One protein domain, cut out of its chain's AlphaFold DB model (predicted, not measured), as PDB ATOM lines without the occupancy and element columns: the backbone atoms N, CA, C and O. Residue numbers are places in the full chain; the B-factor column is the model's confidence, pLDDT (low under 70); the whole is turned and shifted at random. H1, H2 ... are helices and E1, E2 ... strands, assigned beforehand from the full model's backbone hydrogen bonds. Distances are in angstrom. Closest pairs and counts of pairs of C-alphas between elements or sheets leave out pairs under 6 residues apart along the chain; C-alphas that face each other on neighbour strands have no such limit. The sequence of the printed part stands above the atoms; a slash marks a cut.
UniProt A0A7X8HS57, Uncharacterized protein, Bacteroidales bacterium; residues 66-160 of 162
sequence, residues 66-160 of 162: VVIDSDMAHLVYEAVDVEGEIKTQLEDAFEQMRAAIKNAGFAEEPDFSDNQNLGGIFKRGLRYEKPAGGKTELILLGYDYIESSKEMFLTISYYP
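AT A GLANCE: This is residues 66 to 160 of the 162 residues of an uncharacterized protein of Bacteroidales bacterium (UniProt A0A7X8HS57). One long, twisted sheet of six strands has a single helix, H1, running along one face, over E6, E5 and part of E4; the other face bears no named helix. The long strands E4, E5 and E6 and the helix run along the long axis, while the short hairpin of E1 and E2 extends the sheet at one edge and short E3 ends it at the other. The 95 printed residues hold E1, E2, H1, E3, E4, E5 and E6 in that order, a mixed class; the sheet, E1 - E2 - E6 - E5 - E4 - E3, is antiparallel throughout. The whole is compact, with a radius of gyration of the C-alphas of 13.9 A, yet elongated, spanning 45 by 24 by 22 A.

IN THESE COORDINATES: E5, residues 135 to 146, is 35.7 A long, E4, residues 121 to 132, 34.8 A, and E6, residues 151 to 159, 26.6 A, ending at C-alpha 159 (47.895, 1.690, -34.544). E2 is residues 74 to 79, E3 107 to 110, and E1 66 to 70, beginning at C-alpha 66 (32.656, -7.538, -21.471). H1, residues 84 to 103, is 29.0 A long.

HOW THE PARTS SIT: E3, E4, E5 and E6 form a meander, each strand the antiparallel neighbour of the one before. Within hydrogen-bond range are N 128 and O 139 of E4 and E5, 2.8 A, N 155 and O 142 of E6 and E5, 2.8 A, N 109 and O 127 of E3 and E4, 2.8 A, N 77 and O 154 of E2 and E6, 2.8 A, and N 68 and O 76 of E1 and E2, 2.9 A. H1 is on the sheet at a height of 9.7 A, along the strands, at 6 degrees to E5 on the local plane; it is only just over E4, on which 3 of its C-alphas fall. The closest C-alphas of H1 and E5 are those of Arg 98 and Leu 141, 7.7 A apart. In H1 every O i to N i+4 pair is within hydrogen-bond range. The edge strands E1 and E3 are apart.

THE WHOLE: The two C-alphas farthest apart, of Gly 133 and Ser 148, are 45.2 A apart. The printed part has no cut and no long link. Mean pLDDT of the printed part is 90.1; residues 72 and 112 to 113 are under 70.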
ATOM      1  N   VAL A  66      31.591  -6.825 -22.179       90.25
ATOM      2  CA  VAL A  66      32.656  -7.538 -21.471       90.25
ATOM      3  C   VAL A  66      33.785  -7.856 -22.445       90.25
ATOM      4  O   VAL A  66      33.542  -8.307 -23.558       90.25
ATOM      5  N   VAL A  67      35.039  -7.631 -22.044       90.50
ATOM      6  CA  VAL A  67      36.203  -7.988 -22.875       90.50
ATOM      7  C   VAL A  67      36.276  -9.509 -23.027       90.50
ATOM      8  O   VAL A  67      36.405 -10.210 -22.022       90.50
ATOM      9  N   ILE A  68      36.264 -10.003 -24.266       87.50
ATOM     10  CA  ILE A  68      36.355 -11.441 -24.577       87.50
ATOM     11  C   ILE A  68      37.637 -11.828 -25.306       87.50
ATOM     12  O   ILE A  68      38.087 -12.966 -25.191       87.50
ATOM     13  N   ASP A  69      38.254 -10.879 -26.005       83.88
ATOM     14  CA  ASP A  69      39.549 -11.069 -26.638       83.88
ATOM     15  C   ASP A  69      40.377  -9.790 -26.522       83.88
ATOM     16  O   ASP A  69      39.869  -8.663 -26.533       83.88
ATOM     17  N   SER A  70      41.678  -9.983 -26.376       79.69
ATOM     18  CA  SER A  70      42.650  -8.915 -26.483       79.69
ATOM     19  C   SER A  70      43.938  -9.488 -27.034       79.69
ATOM     20  O   SER A  70      44.598 -10.282 -26.354       79.69
ATOM     21  N   ASP A  71      44.322  -9.033 -28.215       76.69
ATOM     22  CA  ASP A  71      45.670  -9.218 -28.719       76.69
ATOM     23  C   ASP A  71      46.459  -7.907 -28.563       76.69
ATOM     24  O   ASP A  71      46.085  -7.017 -27.795       76.69
ATOM     25  N   MET A  72      47.615  -7.813 -29.219       67.12
ATOM     26  CA  MET A  72      48.493  -6.662 -29.054       67.12
ATOM     27  C   MET A  72      47.817  -5.353 -29.518       67.12
ATOM     28  O   MET A  72      47.868  -4.379 -28.778       67.12
ATOM     29  N   ALA A  73      47.100  -5.309 -30.642       78.56
ATOM     30  CA  ALA A  73      46.558  -4.049 -31.180       78.56
ATOM     31  C   ALA A  73      45.026  -3.935 -31.112       78.56
ATOM     32  O   ALA A  73      44.481  -2.881 -31.455       78.56
ATOM     33  N   HIS A  74      44.336  -4.990 -30.675       85.38
ATOM     34  CA  HIS A  74      42.891  -5.133 -30.784       85.38
ATOM     35  C   HIS A  74      42.244  -5.474 -29.438       85.38
ATOM     36  O   HIS A  74      42.717  -6.324 -28.682       85.38
ATOM     37  N   LEU A  75      41.116  -4.823 -29.156       89.88
ATOM     38  CA  LEU A  75      40.195  -5.184 -28.085       89.88
ATOM     39  C   LEU A  75      38.858  -5.588 -28.692       89.88
ATOM     40  O   LEU A  75      38.282  -4.824 -29.469       89.88
ATOM     41  N   VAL A  76      38.364  -6.761 -28.297       91.19
ATOM     42  CA  VAL A  76      37.032  -7.241 -28.666       91.19
ATOM     43  C   VAL A  76      36.197  -7.390 -27.405       91.19
ATOM     44  O   VAL A  76      36.585  -8.069 -26.447       91.19
ATOM     45  N   TYR A  77      35.040  -6.745 -27.423       92.81
ATOM     46  CA  TYR A  77      34.044  -6.805 -26.372       92.81
ATOM     47  C   TYR A  77      32.796  -7.516 -26.875       92.81
ATOM     48  O   TYR A  77      32.449  -7.389 -28.045       92.81
ATOM     49  N   GLU A  78      32.101  -8.201 -25.981       95.94
ATOM     50  CA  GLU A  78      30.837  -8.881 -26.242       95.94
ATOM     51  C   GLU A  78      29.757  -8.363 -25.293       95.94
ATOM     52  O   GLU A  78      29.996  -8.208 -24.096       95.94
ATOM     53  N   ALA A  79      28.568  -8.129 -25.838       95.06
ATOM     54  CA  ALA A  79      27.326  -7.982 -25.097       95.06
ATOM     55  C   ALA A  79      26.333  -9.043 -25.596       95.06
ATOM     56  O   ALA A  79      26.216  -9.276 -26.802       95.06
ATOM     57  N   VAL A  80      25.612  -9.676 -24.672       95.12
ATOM     58  CA  VAL A  80      24.615 -10.725 -24.950       95.12
ATOM     59  C   VAL A  80      23.206 -10.227 -24.628       95.12
ATOM     60  O   VAL A  80      23.052  -9.211 -23.951       95.12
ATOM     61  N   ASP A  81      22.177 -10.934 -25.102       95.00
ATOM     62  CA  ASP A  81      20.764 -10.553 -24.927       95.00
ATOM     63  C   ASP A  81      20.452  -9.121 -25.423       95.00
ATOM     64  O   ASP A  81      19.581  -8.415 -24.911       95.00
ATOM     65  N   VAL A  82      21.167  -8.689 -26.463       94.50
ATOM     66  CA  VAL A  82      21.058  -7.360 -27.060       94.50
ATOM     67  C   VAL A  82      19.822  -7.301 -27.950       94.50
ATOM     68  O   VAL A  82      19.827  -7.744 -29.095       94.50
ATOM     69  N   GLU A  83      18.740  -6.715 -27.446       93.69
ATOM     70  CA  GLU A  83      17.528  -6.471 -28.228       93.69
ATOM     71  C   GLU A  83      16.785  -5.209 -27.784       93.69
ATOM     72  O   GLU A  83      16.992  -4.692 -26.686       93.69
ATOM     73  N   GLY A  84      15.910  -4.698 -28.657       93.19
ATOM     74  CA  GLY A  84      15.059  -3.546 -28.356       93.19
ATOM     75  C   GLY A  84      15.855  -2.335 -27.862       93.19
ATOM     76  O   GLY A  84      16.717  -1.822 -28.572       93.19
ATOM     77  N   GLU A  85      15.549  -1.890 -26.643       93.81
ATOM     78  CA  GLU A  85      16.159  -0.709 -26.027       93.81
ATOM     79  C   GLU A  85      17.667  -0.869 -25.794       93.81
ATOM     80  O   GLU A  85      18.413   0.068 -26.067       93.81
ATOM     81  N   ILE A  86      18.129  -2.056 -25.378       93.75
ATOM     82  CA  ILE A  86      19.560  -2.321 -25.142       93.75
ATOM     83  C   ILE A  86      20.330  -2.132 -26.446       93.75
ATOM     84  O   ILE A  86      21.340  -1.437 -26.487       93.75
ATOM     85  N   LYS A  87      19.810  -2.678 -27.550       93.69
ATOM     86  CA  LYS A  87      20.427  -2.504 -28.868       93.69
ATOM     87  C   LYS A  87      20.559  -1.023 -29.232       93.69
ATOM     88  O   LYS A  87      21.631  -0.605 -29.657       93.69
ATOM     89  N   THR A  88      19.499  -0.237 -29.049       94.38
ATOM     90  CA  THR A  88      19.534   1.208 -29.319       94.38
ATOM     91  C   THR A  88      20.559   1.925 -28.444       94.38
ATOM     92  O   THR A  88      21.325   2.729 -28.960       94.38
ATOM     93  N   GLN A  89      20.639   1.598 -27.152       94.81
ATOM     94  CA  GLN A  89      21.622   2.187 -26.238       94.81
ATOM     95  C   GLN A  89      23.068   1.883 -26.663       94.81
ATOM     96  O   GLN A  89      23.909   2.782 -26.649       94.81
ATOM     97  N   LEU A  90      23.361   0.648 -27.085       95.44
ATOM     98  CA  LEU A  90      24.699   0.274 -27.556       95.44
ATOM     99  C   LEU A  90      25.045   0.925 -28.906       95.44
ATOM    100  O   LEU A  90      26.183   1.348 -29.107       95.44
ATOM    101  N   GLU A  91      24.071   1.077 -29.808       94.12
ATOM    102  CA  GLU A  91      24.248   1.826 -31.062       94.12
ATOM    103  C   GLU A  91      24.485   3.325 -30.801       94.12
ATOM    104  O   GLU A  91      25.374   3.927 -31.404       94.12
ATOM    105  N   ASP A  92      23.768   3.924 -29.850       94.88
ATOM    106  CA  ASP A  92      23.989   5.310 -29.431       94.88
ATOM    107  C   ASP A  92      25.365   5.490 -28.777       94.88
ATOM    108  O   ASP A  92      26.044   6.495 -29.008       94.88
ATOM    109  N   ALA A  93      25.812   4.520 -27.974       93.50
ATOM    110  CA  ALA A  93      27.154   4.519 -27.406       93.50
ATOM    111  C   ALA A  93      28.224   4.440 -28.501       93.50
ATOM    112  O   ALA A  93      29.211   5.176 -28.449       93.50
ATOM    113  N   PHE A  94      28.015   3.620 -29.534       94.50
ATOM    114  CA  PHE A  94      28.894   3.580 -30.702       94.50
ATOM    115  C   PHE A  94      29.020   4.950 -31.378       94.50
ATOM    116  O   PHE A  94      30.134   5.415 -31.636       94.50
ATOM    117  N   GLU A  95      27.904   5.646 -31.602       94.31
ATOM    118  CA  GLU A  95      27.919   6.987 -32.193       94.31
ATOM    119  C   GLU A  95      28.611   8.025 -31.287       94.31
ATOM    120  O   GLU A  95      29.303   8.919 -31.785       94.31
ATOM    121  N   GLN A  96      28.509   7.888 -29.960       94.75
ATOM    122  CA  GLN A  96      29.253   8.723 -29.006       94.75
ATOM    123  C   GLN A  96      30.767   8.480 -29.086       94.75
ATOM    124  O   GLN A  96      31.539   9.442 -29.135       94.75
ATOM    125  N   MET A  97      31.199   7.216 -29.158       94.62
ATOM    126  CA  MET A  97      32.610   6.852 -29.339       94.62
ATOM    127  C   MET A  97      33.163   7.413 -30.656       94.62
ATOM    128  O   MET A  97      34.206   8.071 -30.672       94.62
ATOM    129  N   ARG A  98      32.414   7.250 -31.751       94.00
ATOM    130  CA  ARG A  98      32.703   7.854 -33.058       94.00
ATOM    131  C   ARG A  98      32.858   9.374 -32.967       94.00
ATOM    132  O   ARG A  98      33.830   9.932 -33.482       94.00
ATOM    133  N   ALA A  99      31.928  10.064 -32.309       94.38
ATOM    134  CA  ALA A  99      31.991  11.514 -32.150       94.38
ATOM    135  C   ALA A  99      33.236  11.952 -31.363       94.38
ATOM    136  O   ALA A  99      33.890  12.925 -31.745       94.38
ATOM    137  N   ALA A 100      33.607  11.222 -30.307       94.25
ATOM    138  CA  ALA A 100      34.815  11.485 -29.531       94.25
ATOM    139  C   ALA A 100      36.094  11.367 -30.383       94.25
ATOM    140  O   ALA A 100      36.938  12.265 -30.347       94.25
ATOM    141  N   ILE A 101      36.202  10.326 -31.218       94.19
ATOM    142  CA  ILE A 101      37.343  10.132 -32.130       94.19
ATOM    143  C   ILE A 101      37.432  11.270 -33.159       94.19
ATOM    144  O   ILE A 101      38.501  11.850 -33.366       94.19
ATOM    145  N   LYS A 102      36.304  11.668 -33.760       94.00
ATOM    146  CA  LYS A 102      36.263  12.794 -34.712       94.00
ATOM    147  C   LYS A 102      36.649  14.117 -34.053       94.00
ATOM    148  O   LYS A 102      37.427  14.882 -34.618       94.00
ATOM    149  N   ASN A 103      36.166  14.369 -32.837       93.56
ATOM    150  CA  ASN A 103      36.519  15.562 -32.062       93.56
ATOM    151  C   ASN A 103      38.009  15.596 -31.683       93.56
ATOM    152  O   ASN A 103      38.579  16.677 -31.536       93.56
ATOM    153  N   ALA A 104      38.664  14.437 -31.585       90.88
ATOM    154  CA  ALA A 104      40.113  14.337 -31.417       90.88
ATOM    155  C   ALA A 104      40.910  14.664 -32.702       90.88
ATOM    156  O   ALA A 104      42.147  14.700 -32.672       90.88
ATOM    157  N   GLY A 105      40.228  14.948 -33.815       92.19
ATOM    158  CA  GLY A 105      40.819  15.395 -35.076       92.19
ATOM    159  C   GLY A 105      41.220  14.267 -36.021       92.19
ATOM    160  O   GLY A 105      42.069  14.494 -36.878       92.19
ATOM    161  N   PHE A 106      40.655  13.070 -35.853       94.25
ATOM    162  CA  PHE A 106      40.795  12.003 -36.837       94.25
ATOM    163  C   PHE A 106      39.801  12.209 -37.985       94.25
ATOM    164  O   PHE A 106      38.628  12.521 -37.762       94.25
ATOM    165  N   ALA A 107      40.274  12.024 -39.214       93.88
ATOM    166  CA  ALA A 107      39.442  11.947 -40.401       93.88
ATOM    167  C   ALA A 107      38.749  10.583 -40.441       93.88
ATOM    168  O   ALA A 107      39.393   9.558 -40.260       93.88
ATOM    169  N   GLU A 108      37.438  10.589 -40.649       93.56
ATOM    170  CA  GLU A 108      36.628   9.377 -40.744       93.56
ATOM    171  C   GLU A 108      36.528   8.916 -42.194       93.56
ATOM    172  O   GLU A 108      36.130   9.694 -43.064       93.56
ATOM    173  N   GLU A 109      36.801   7.639 -42.418       87.81
ATOM    174  CA  GLU A 109      36.548   6.937 -43.666       87.81
ATOM    175  C   GLU A 109      35.722   5.672 -43.381       87.81
ATOM    176  O   GLU A 109      35.921   5.017 -42.352       87.81
ATOM    177  N   PRO A 110      34.763   5.312 -44.250       77.31
ATOM    178  CA  PRO A 110      34.075   4.035 -44.123       77.31
ATOM    179  C   PRO A 110      35.077   2.888 -44.296       77.31
ATOM    180  O   PRO A 110      35.893   2.910 -45.219       77.31
ATOM    181  N   ASP A 111      35.009   1.881 -43.424       76.88
ATOM    182  CA  ASP A 111      35.750   0.634 -43.621       76.88
ATOM    183  C   ASP A 111      34.961  -0.314 -44.543       76.88
ATOM    184  O   ASP A 111      33.770  -0.132 -44.808       76.88
ATOM    185  N   PHE A 112      35.621  -1.357 -45.043       63.88
ATOM    186  CA  PHE A 112      35.095  -2.280 -46.050       63.88
ATOM    187  C   PHE A 112      33.811  -3.016 -45.619       63.88
ATOM    188  O   PHE A 112      33.101  -3.564 -46.463       63.88
ATOM    189  N   SER A 113      33.516  -3.047 -44.318       68.62
ATOM    190  CA  SER A 113      32.363  -3.717 -43.710       68.62
ATOM    191  C   SER A 113      31.223  -2.773 -43.304       68.62
ATOM    192  O   SER A 113      30.247  -3.239 -42.712       68.62
ATOM    193  N   ASP A 114      31.302  -1.472 -43.611       81.81
ATOM    194  CA  ASP A 114      30.298  -0.512 -43.149       81.81
ATOM    195  C   ASP A 114      28.910  -0.739 -43.769       81.81
ATOM    196  O   ASP A 114      28.762  -0.935 -44.978       81.81
ATOM    197  N   ASN A 115      27.876  -0.672 -42.925       82.62
ATOM    198  CA  ASN A 115      26.466  -0.827 -43.290       82.62
ATOM    199  C   ASN A 115      26.141  -2.118 -44.069       82.62
ATOM    200  O   ASN A 115      25.278  -2.125 -44.952       82.62
ATOM    201  N   GLN A 116      26.807  -3.224 -43.733       85.44
ATOM    202  CA  GLN A 116      26.538  -4.527 -44.344       85.44
ATOM    203  C   GLN A 116      25.542  -5.354 -43.527       85.44
ATOM    204  O   GLN A 116      25.553  -5.340 -42.299       85.44
ATOM    205  N   ASN A 117      24.710  -6.130 -44.226       87.00
ATOM    206  CA  ASN A 117      23.935  -7.223 -43.642       87.00
ATOM    207  C   ASN A 117      24.320  -8.528 -44.347       87.00
ATOM    208  O   ASN A 117      23.973  -8.747 -45.510       87.00
ATOM    209  N   LEU A 118      25.054  -9.383 -43.638       86.81
ATOM    210  CA  LEU A 118      25.544 -10.666 -44.131       86.81
ATOM    211  C   LEU A 118      24.748 -11.799 -43.483       86.81
ATOM    212  O   LEU A 118      25.215 -12.459 -42.559       86.81
ATOM    213  N   GLY A 119      23.517 -12.002 -43.957       85.50
ATOM    214  CA  GLY A 119      22.674 -13.112 -43.506       85.50
ATOM    215  C   GLY A 119      22.232 -13.006 -42.043       85.50
ATOM    216  O   GLY A 119      22.214 -14.017 -41.351       85.50
ATOM    217  N   GLY A 120      21.893 -11.797 -41.577       88.56
ATOM    218  CA  GLY A 120      21.491 -11.534 -40.186       88.56
ATOM    219  C   GLY A 120      22.632 -11.046 -39.289       88.56
ATOM    220  O   GLY A 120      22.410 -10.787 -38.109       88.56
ATOM    221  N   ILE A 121      23.838 -10.896 -39.847       91.50
ATOM    222  CA  ILE A 121      24.960 -10.215 -39.197       91.50
ATOM    223  C   ILE A 121      25.008  -8.783 -39.719       91.50
ATOM    224  O   ILE A 121      25.361  -8.545 -40.878       91.50
ATOM    225  N   PHE A 122      24.644  -7.840 -38.863       91.62
ATOM    226  CA  PHE A 122      24.671  -6.413 -39.147       91.62
ATOM    227  C   PHE A 122      26.030  -5.854 -38.745       91.62
ATOM    228  O   PHE A 122      26.411  -5.960 -37.583       91.62
ATOM    229  N   LYS A 123      26.756  -5.276 -39.699       92.06
ATOM    230  CA  LYS A 123      28.121  -4.786 -39.496       92.06
ATOM    231  C   LYS A 123      28.203  -3.282 -39.699       92.06
ATOM    232  O   LYS A 123      27.631  -2.735 -40.645       92.06
ATOM    233  N   ARG A 124      28.954  -2.631 -38.816       91.31
ATOM    234  CA  ARG A 124      29.391  -1.235 -38.924       91.31
ATOM    235  C   ARG A 124      30.885  -1.218 -38.665       91.31
ATOM    236  O   ARG A 124      31.324  -1.715 -37.634       91.31
ATOM    237  N   GLY A 125      31.659  -0.667 -39.588       91.12
ATOM    238  CA  GLY A 125      33.115  -0.616 -39.495       91.12
ATOM    239  C   GLY A 125      33.600   0.735 -39.983       91.12
ATOM    240  O   GLY A 125      33.280   1.144 -41.095       91.12
ATOM    241  N   LEU A 126      34.338   1.449 -39.144       92.44
ATOM    242  CA  LEU A 126      34.808   2.794 -39.432       92.44
ATOM    243  C   LEU A 126      36.310   2.884 -39.185       92.44
ATOM    244  O   LEU A 126      36.839   2.387 -38.185       92.44
ATOM    245  N   ARG A 127      36.978   3.547 -40.123       94.19
ATOM    246  CA  ARG A 127      38.410   3.816 -40.126       94.19
ATOM    247  C   ARG A 127      38.634   5.282 -39.782       94.19
ATOM    248  O   ARG A 127      37.974   6.163 -40.329       94.19
ATOM    249  N   TYR A 128      39.583   5.553 -38.897       93.56
ATOM    250  CA  TYR A 128      39.897   6.901 -38.441       93.56
ATOM    251  C   TYR A 128      41.385   7.173 -38.547       93.56
ATOM    252  O   TYR A 128      42.176   6.500 -37.894       93.56
ATOM    253  N   GLU A 129      41.766   8.195 -39.306       93.69
ATOM    254  CA  GLU A 129      43.171   8.516 -39.555       93.69
ATOM    255  C   GLU A 129      43.554   9.916 -39.102       93.69
ATOM    256  O   GLU A 129      42.801  10.877 -39.272       93.69
ATOM    257  N   LYS A 130      44.761  10.056 -38.558       92.44
ATOM    258  CA  LYS A 130      45.315  11.355 -38.185       92.44
ATOM    259  C   LYS A 130      46.814  11.416 -38.475       92.44
ATOM    260  O   LYS A 130      47.550  10.552 -38.008       92.44
ATOM    261  N   PRO A 131      47.311  12.445 -39.181       89.81
ATOM    262  CA  PRO A 131      48.748  12.614 -39.382       89.81
ATOM    263  C   PRO A 131      49.495  12.829 -38.054       89.81
ATOM    264  O   PRO A 131      49.101  13.682 -37.253       89.81
ATOM    265  N   ALA A 132      50.610  12.124 -37.857       84.00
ATOM    266  CA  ALA A 132      51.469  12.223 -36.679       84.00
ATOM    267  C   ALA A 132      52.953  12.073 -37.060       84.00
ATOM    268  O   ALA A 132      53.430  10.992 -37.385       84.00
ATOM    269  N   GLY A 133      53.715  13.174 -37.040       74.62
ATOM    270  CA  GLY A 133      55.184  13.119 -37.138       74.62
ATOM    271  C   GLY A 133      55.762  12.485 -38.415       74.62
ATOM    272  O   GLY A 133      56.862  11.947 -38.370       74.62
ATOM    273  N   GLY A 134      55.046  12.542 -39.546       80.94
ATOM    274  CA  GLY A 134      55.454  11.891 -40.801       80.94
ATOM    275  C   GLY A 134      54.931  10.461 -40.976       80.94
ATOM    276  O   GLY A 134      55.245   9.832 -41.982       80.94
ATOM    277  N   LYS A 135      54.125   9.980 -40.027       86.56
ATOM    278  CA  LYS A 135      53.354   8.733 -40.076       86.56
ATOM    279  C   LYS A 135      51.861   9.036 -39.925       86.56
ATOM    280  O   LYS A 135      51.483  10.200 -39.741       86.56
ATOM    281  N   THR A 136      51.025   8.004 -39.973       88.00
ATOM    282  CA  THR A 136      49.590   8.125 -39.694       88.00
ATOM    283  C   THR A 136      49.228   7.331 -38.439       88.00
ATOM    284  O   THR A 136      49.601   6.172 -38.303       88.00
ATOM    285  N   GLU A 137      48.499   7.956 -37.514       90.00
ATOM    286  CA  GLU A 137      47.777   7.256 -36.451       90.00
ATOM    287  C   GLU A 137      46.465   6.719 -37.025       90.00
ATOM    288  O   GLU A 137      45.727   7.461 -37.682       90.00
ATOM    289  N   LEU A 138      46.147   5.460 -36.733       91.00
ATOM    290  CA  LEU A 138      44.941   4.781 -37.187       91.00
ATOM    291  C   LEU A 138      44.145   4.238 -35.992       91.00
ATOM    292  O   LEU A 138      44.685   3.536 -35.139       91.00
ATOM    293  N   ILE A 139      42.842   4.517 -35.962       92.31
ATOM    294  CA  ILE A 139      41.869   3.842 -35.096       92.31
ATOM    295  C   ILE A 139      40.868   3.106 -35.989       92.31
ATOM    296  O   ILE A 139      40.318   3.689 -36.923       92.31
ATOM    297  N   LEU A 140      40.614   1.834 -35.689       92.62
ATOM    298  CA  LEU A 140      39.498   1.079 -36.261       92.62
ATOM    299  C   LEU A 140      38.452   0.891 -35.170       92.62
ATOM    300  O   LEU A 140      38.779   0.423 -34.079       92.62
ATOM    301  N   LEU A 141      37.208   1.251 -35.459       93.44
ATOM    302  CA  LEU A 141      36.076   1.090 -34.553       93.44
ATOM    303  C   LEU A 141      34.940   0.438 -35.333       93.44
ATOM    304  O   LEU A 141      34.510   0.955 -36.362       93.44
ATOM    305  N   GLY A 142      34.430  -0.680 -34.837       93.31
ATOM    306  CA  GLY A 142      33.321  -1.359 -35.485       93.31
ATOM    307  C   GLY A 142      32.522  -2.220 -34.532       93.31
ATOM    308  O   GLY A 142      33.016  -2.587 -33.468       93.31
ATOM    309  N   TYR A 143      31.297  -2.553 -34.923       93.75
ATOM    310  CA  TYR A 143      30.529  -3.591 -34.259       93.75
ATOM    311  C   TYR A 143      29.877  -4.555 -35.247       93.75
ATOM    312  O   TYR A 143      29.505  -4.183 -36.363       93.75
ATOM    313  N   ASP A 144      29.696  -5.784 -34.774       94.19
ATOM    314  CA  ASP A 144      28.884  -6.818 -35.398       94.19
ATOM    315  C   ASP A 144      27.693  -7.117 -34.489       94.19
ATOM    316  O   ASP A 144      27.886  -7.422 -33.318       94.19
ATOM    317  N   TYR A 145      26.471  -7.068 -35.009       95.25
ATOM    318  CA  TYR A 145      25.276  -7.539 -34.313       95.25
ATOM    319  C   TYR A 145      24.722  -8.783 -35.008       95.25
ATOM    320  O   TYR A 145      24.366  -8.732 -36.187       95.25
ATOM    321  N   ILE A 146      24.649  -9.897 -34.281       95.75
ATOM    322  CA  ILE A 146      24.158 -11.182 -34.780       95.75
ATOM    323  C   ILE A 146      22.708 -11.359 -34.327       95.75
ATOM    324  O   ILE A 146      22.431 -11.716 -33.186       95.75
ATOM    325  N   GLU A 147      21.758 -11.148 -35.237       93.50
ATOM    326  CA  GLU A 147      20.326 -11.124 -34.908       93.50
ATOM    327  C   GLU A 147      19.804 -12.455 -34.347       93.50
ATOM    328  O   GLU A 147      18.933 -12.466 -33.479       93.50
ATOM    329  N   SER A 148      20.344 -13.588 -34.806       94.00
ATOM    330  CA  SER A 148      19.894 -14.910 -34.361       94.00
ATOM    331  C   SER A 148      20.277 -15.240 -32.920       94.00
ATOM    332  O   SER A 148      19.534 -15.960 -32.256       94.00
ATOM    333  N   SER A 149      21.438 -14.764 -32.459       95.81
ATOM    334  CA  SER A 149      21.936 -14.991 -31.096       95.81
ATOM    335  C   SER A 149      21.745 -13.784 -30.180       95.81
ATOM    336  O   SER A 149      21.892 -13.931 -28.973       95.81
ATOM    337  N   LYS A 150      21.347 -12.626 -30.729       96.50
ATOM    338  CA  LYS A 150      21.221 -11.352 -30.004       96.50
ATOM    339  C   LYS A 150      22.535 -10.944 -29.333       96.50
ATOM    340  O   LYS A 150      22.547 -10.415 -28.225       96.50
ATOM    341  N   GLU A 151      23.645 -11.209 -30.006       96.88
ATOM    342  CA  GLU A 151      24.985 -10.857 -29.543       96.88
ATOM    343  C   GLU A 151      25.478  -9.632 -30.307       96.88
ATOM    344  O   GLU A 151      25.240  -9.500 -31.513       96.88
ATOM    345  N   MET A 152      26.177  -8.739 -29.611       96.75
ATOM    346  CA  MET A 152      26.893  -7.627 -30.217       96.75
ATOM    347  C   MET A 152      28.370  -7.709 -29.855       96.75
ATOM    348  O   MET A 152      28.724  -7.767 -28.681       96.75
ATOM    349  N   PHE A 153      29.228  -7.666 -30.868       95.12
ATOM    350  CA  PHE A 153      30.673  -7.628 -30.711       95.12
ATOM    351  C   PHE A 153      31.180  -6.246 -31.079       95.12
ATOM    352  O   PHE A 153      30.992  -5.823 -32.215       95.12
ATOM    353  N   LEU A 154      31.823  -5.548 -30.149       94.81
ATOM    354  CA  LEU A 154      32.477  -4.263 -30.389       94.81
ATOM    355  C   LEU A 154      33.981  -4.494 -30.532       94.81
ATOM    356  O   LEU A 154      34.616  -5.031 -29.629       94.81
ATOM    357  N   THR A 155      34.556  -4.040 -31.639       92.44
ATOM    358  CA  THR A 155      35.993  -4.124 -31.913       92.44
ATOM    359  C   THR A 155      36.600  -2.731 -31.944       92.44
ATOM    360  O   THR A 155      36.128  -1.852 -32.669       92.44
ATOM    361  N   ILE A 156      37.683  -2.544 -31.189       92.75
ATOM    362  CA  ILE A 156      38.481  -1.317 -31.190       92.75
ATOM    363  C   ILE A 156      39.938  -1.685 -31.412       92.75
ATOM    364  O   ILE A 156      40.510  -2.474 -30.663       92.75
ATOM    365  N   SER A 157      40.539  -1.091 -32.436       91.00
ATOM    366  CA  SER A 157      41.947  -1.293 -32.772       91.00
ATOM    367  C   SER A 157      42.663   0.040 -32.820       91.00
ATOM    368  O   SER A 157      42.094   1.026 -33.294       91.00
ATOM    369  N   TYR A 158      43.912   0.075 -32.367       90.19
ATOM    370  CA  TYR A 158      44.750   1.265 -32.466       90.19
ATOM    371  C   TYR A 158      46.102   0.908 -33.061       90.19
ATOM    372  O   TYR A 158      46.727  -0.069 -32.662       90.19
ATOM    373  N   TYR A 159      46.554   1.738 -33.994       88.19
ATOM    374  CA  TYR A 159      47.895   1.690 -34.544       88.19
ATOM    375  C   TYR A 159      48.478   3.099 -34.457       88.19
ATOM    376  O   TYR A 159      48.016   3.997 -35.165       88.19
ATOM    377  N   PRO A 160      49.466   3.334 -33.581       81.94
ATOM    378  CA  PRO A 160      50.023   4.669 -33.388       81.94
ATOM    379  C   PRO A 160      50.797   5.158 -34.617       81.94
ATOM    380  O   PRO A 160      50.975   6.359 -34.795       81.94
TER     381      PRO A 160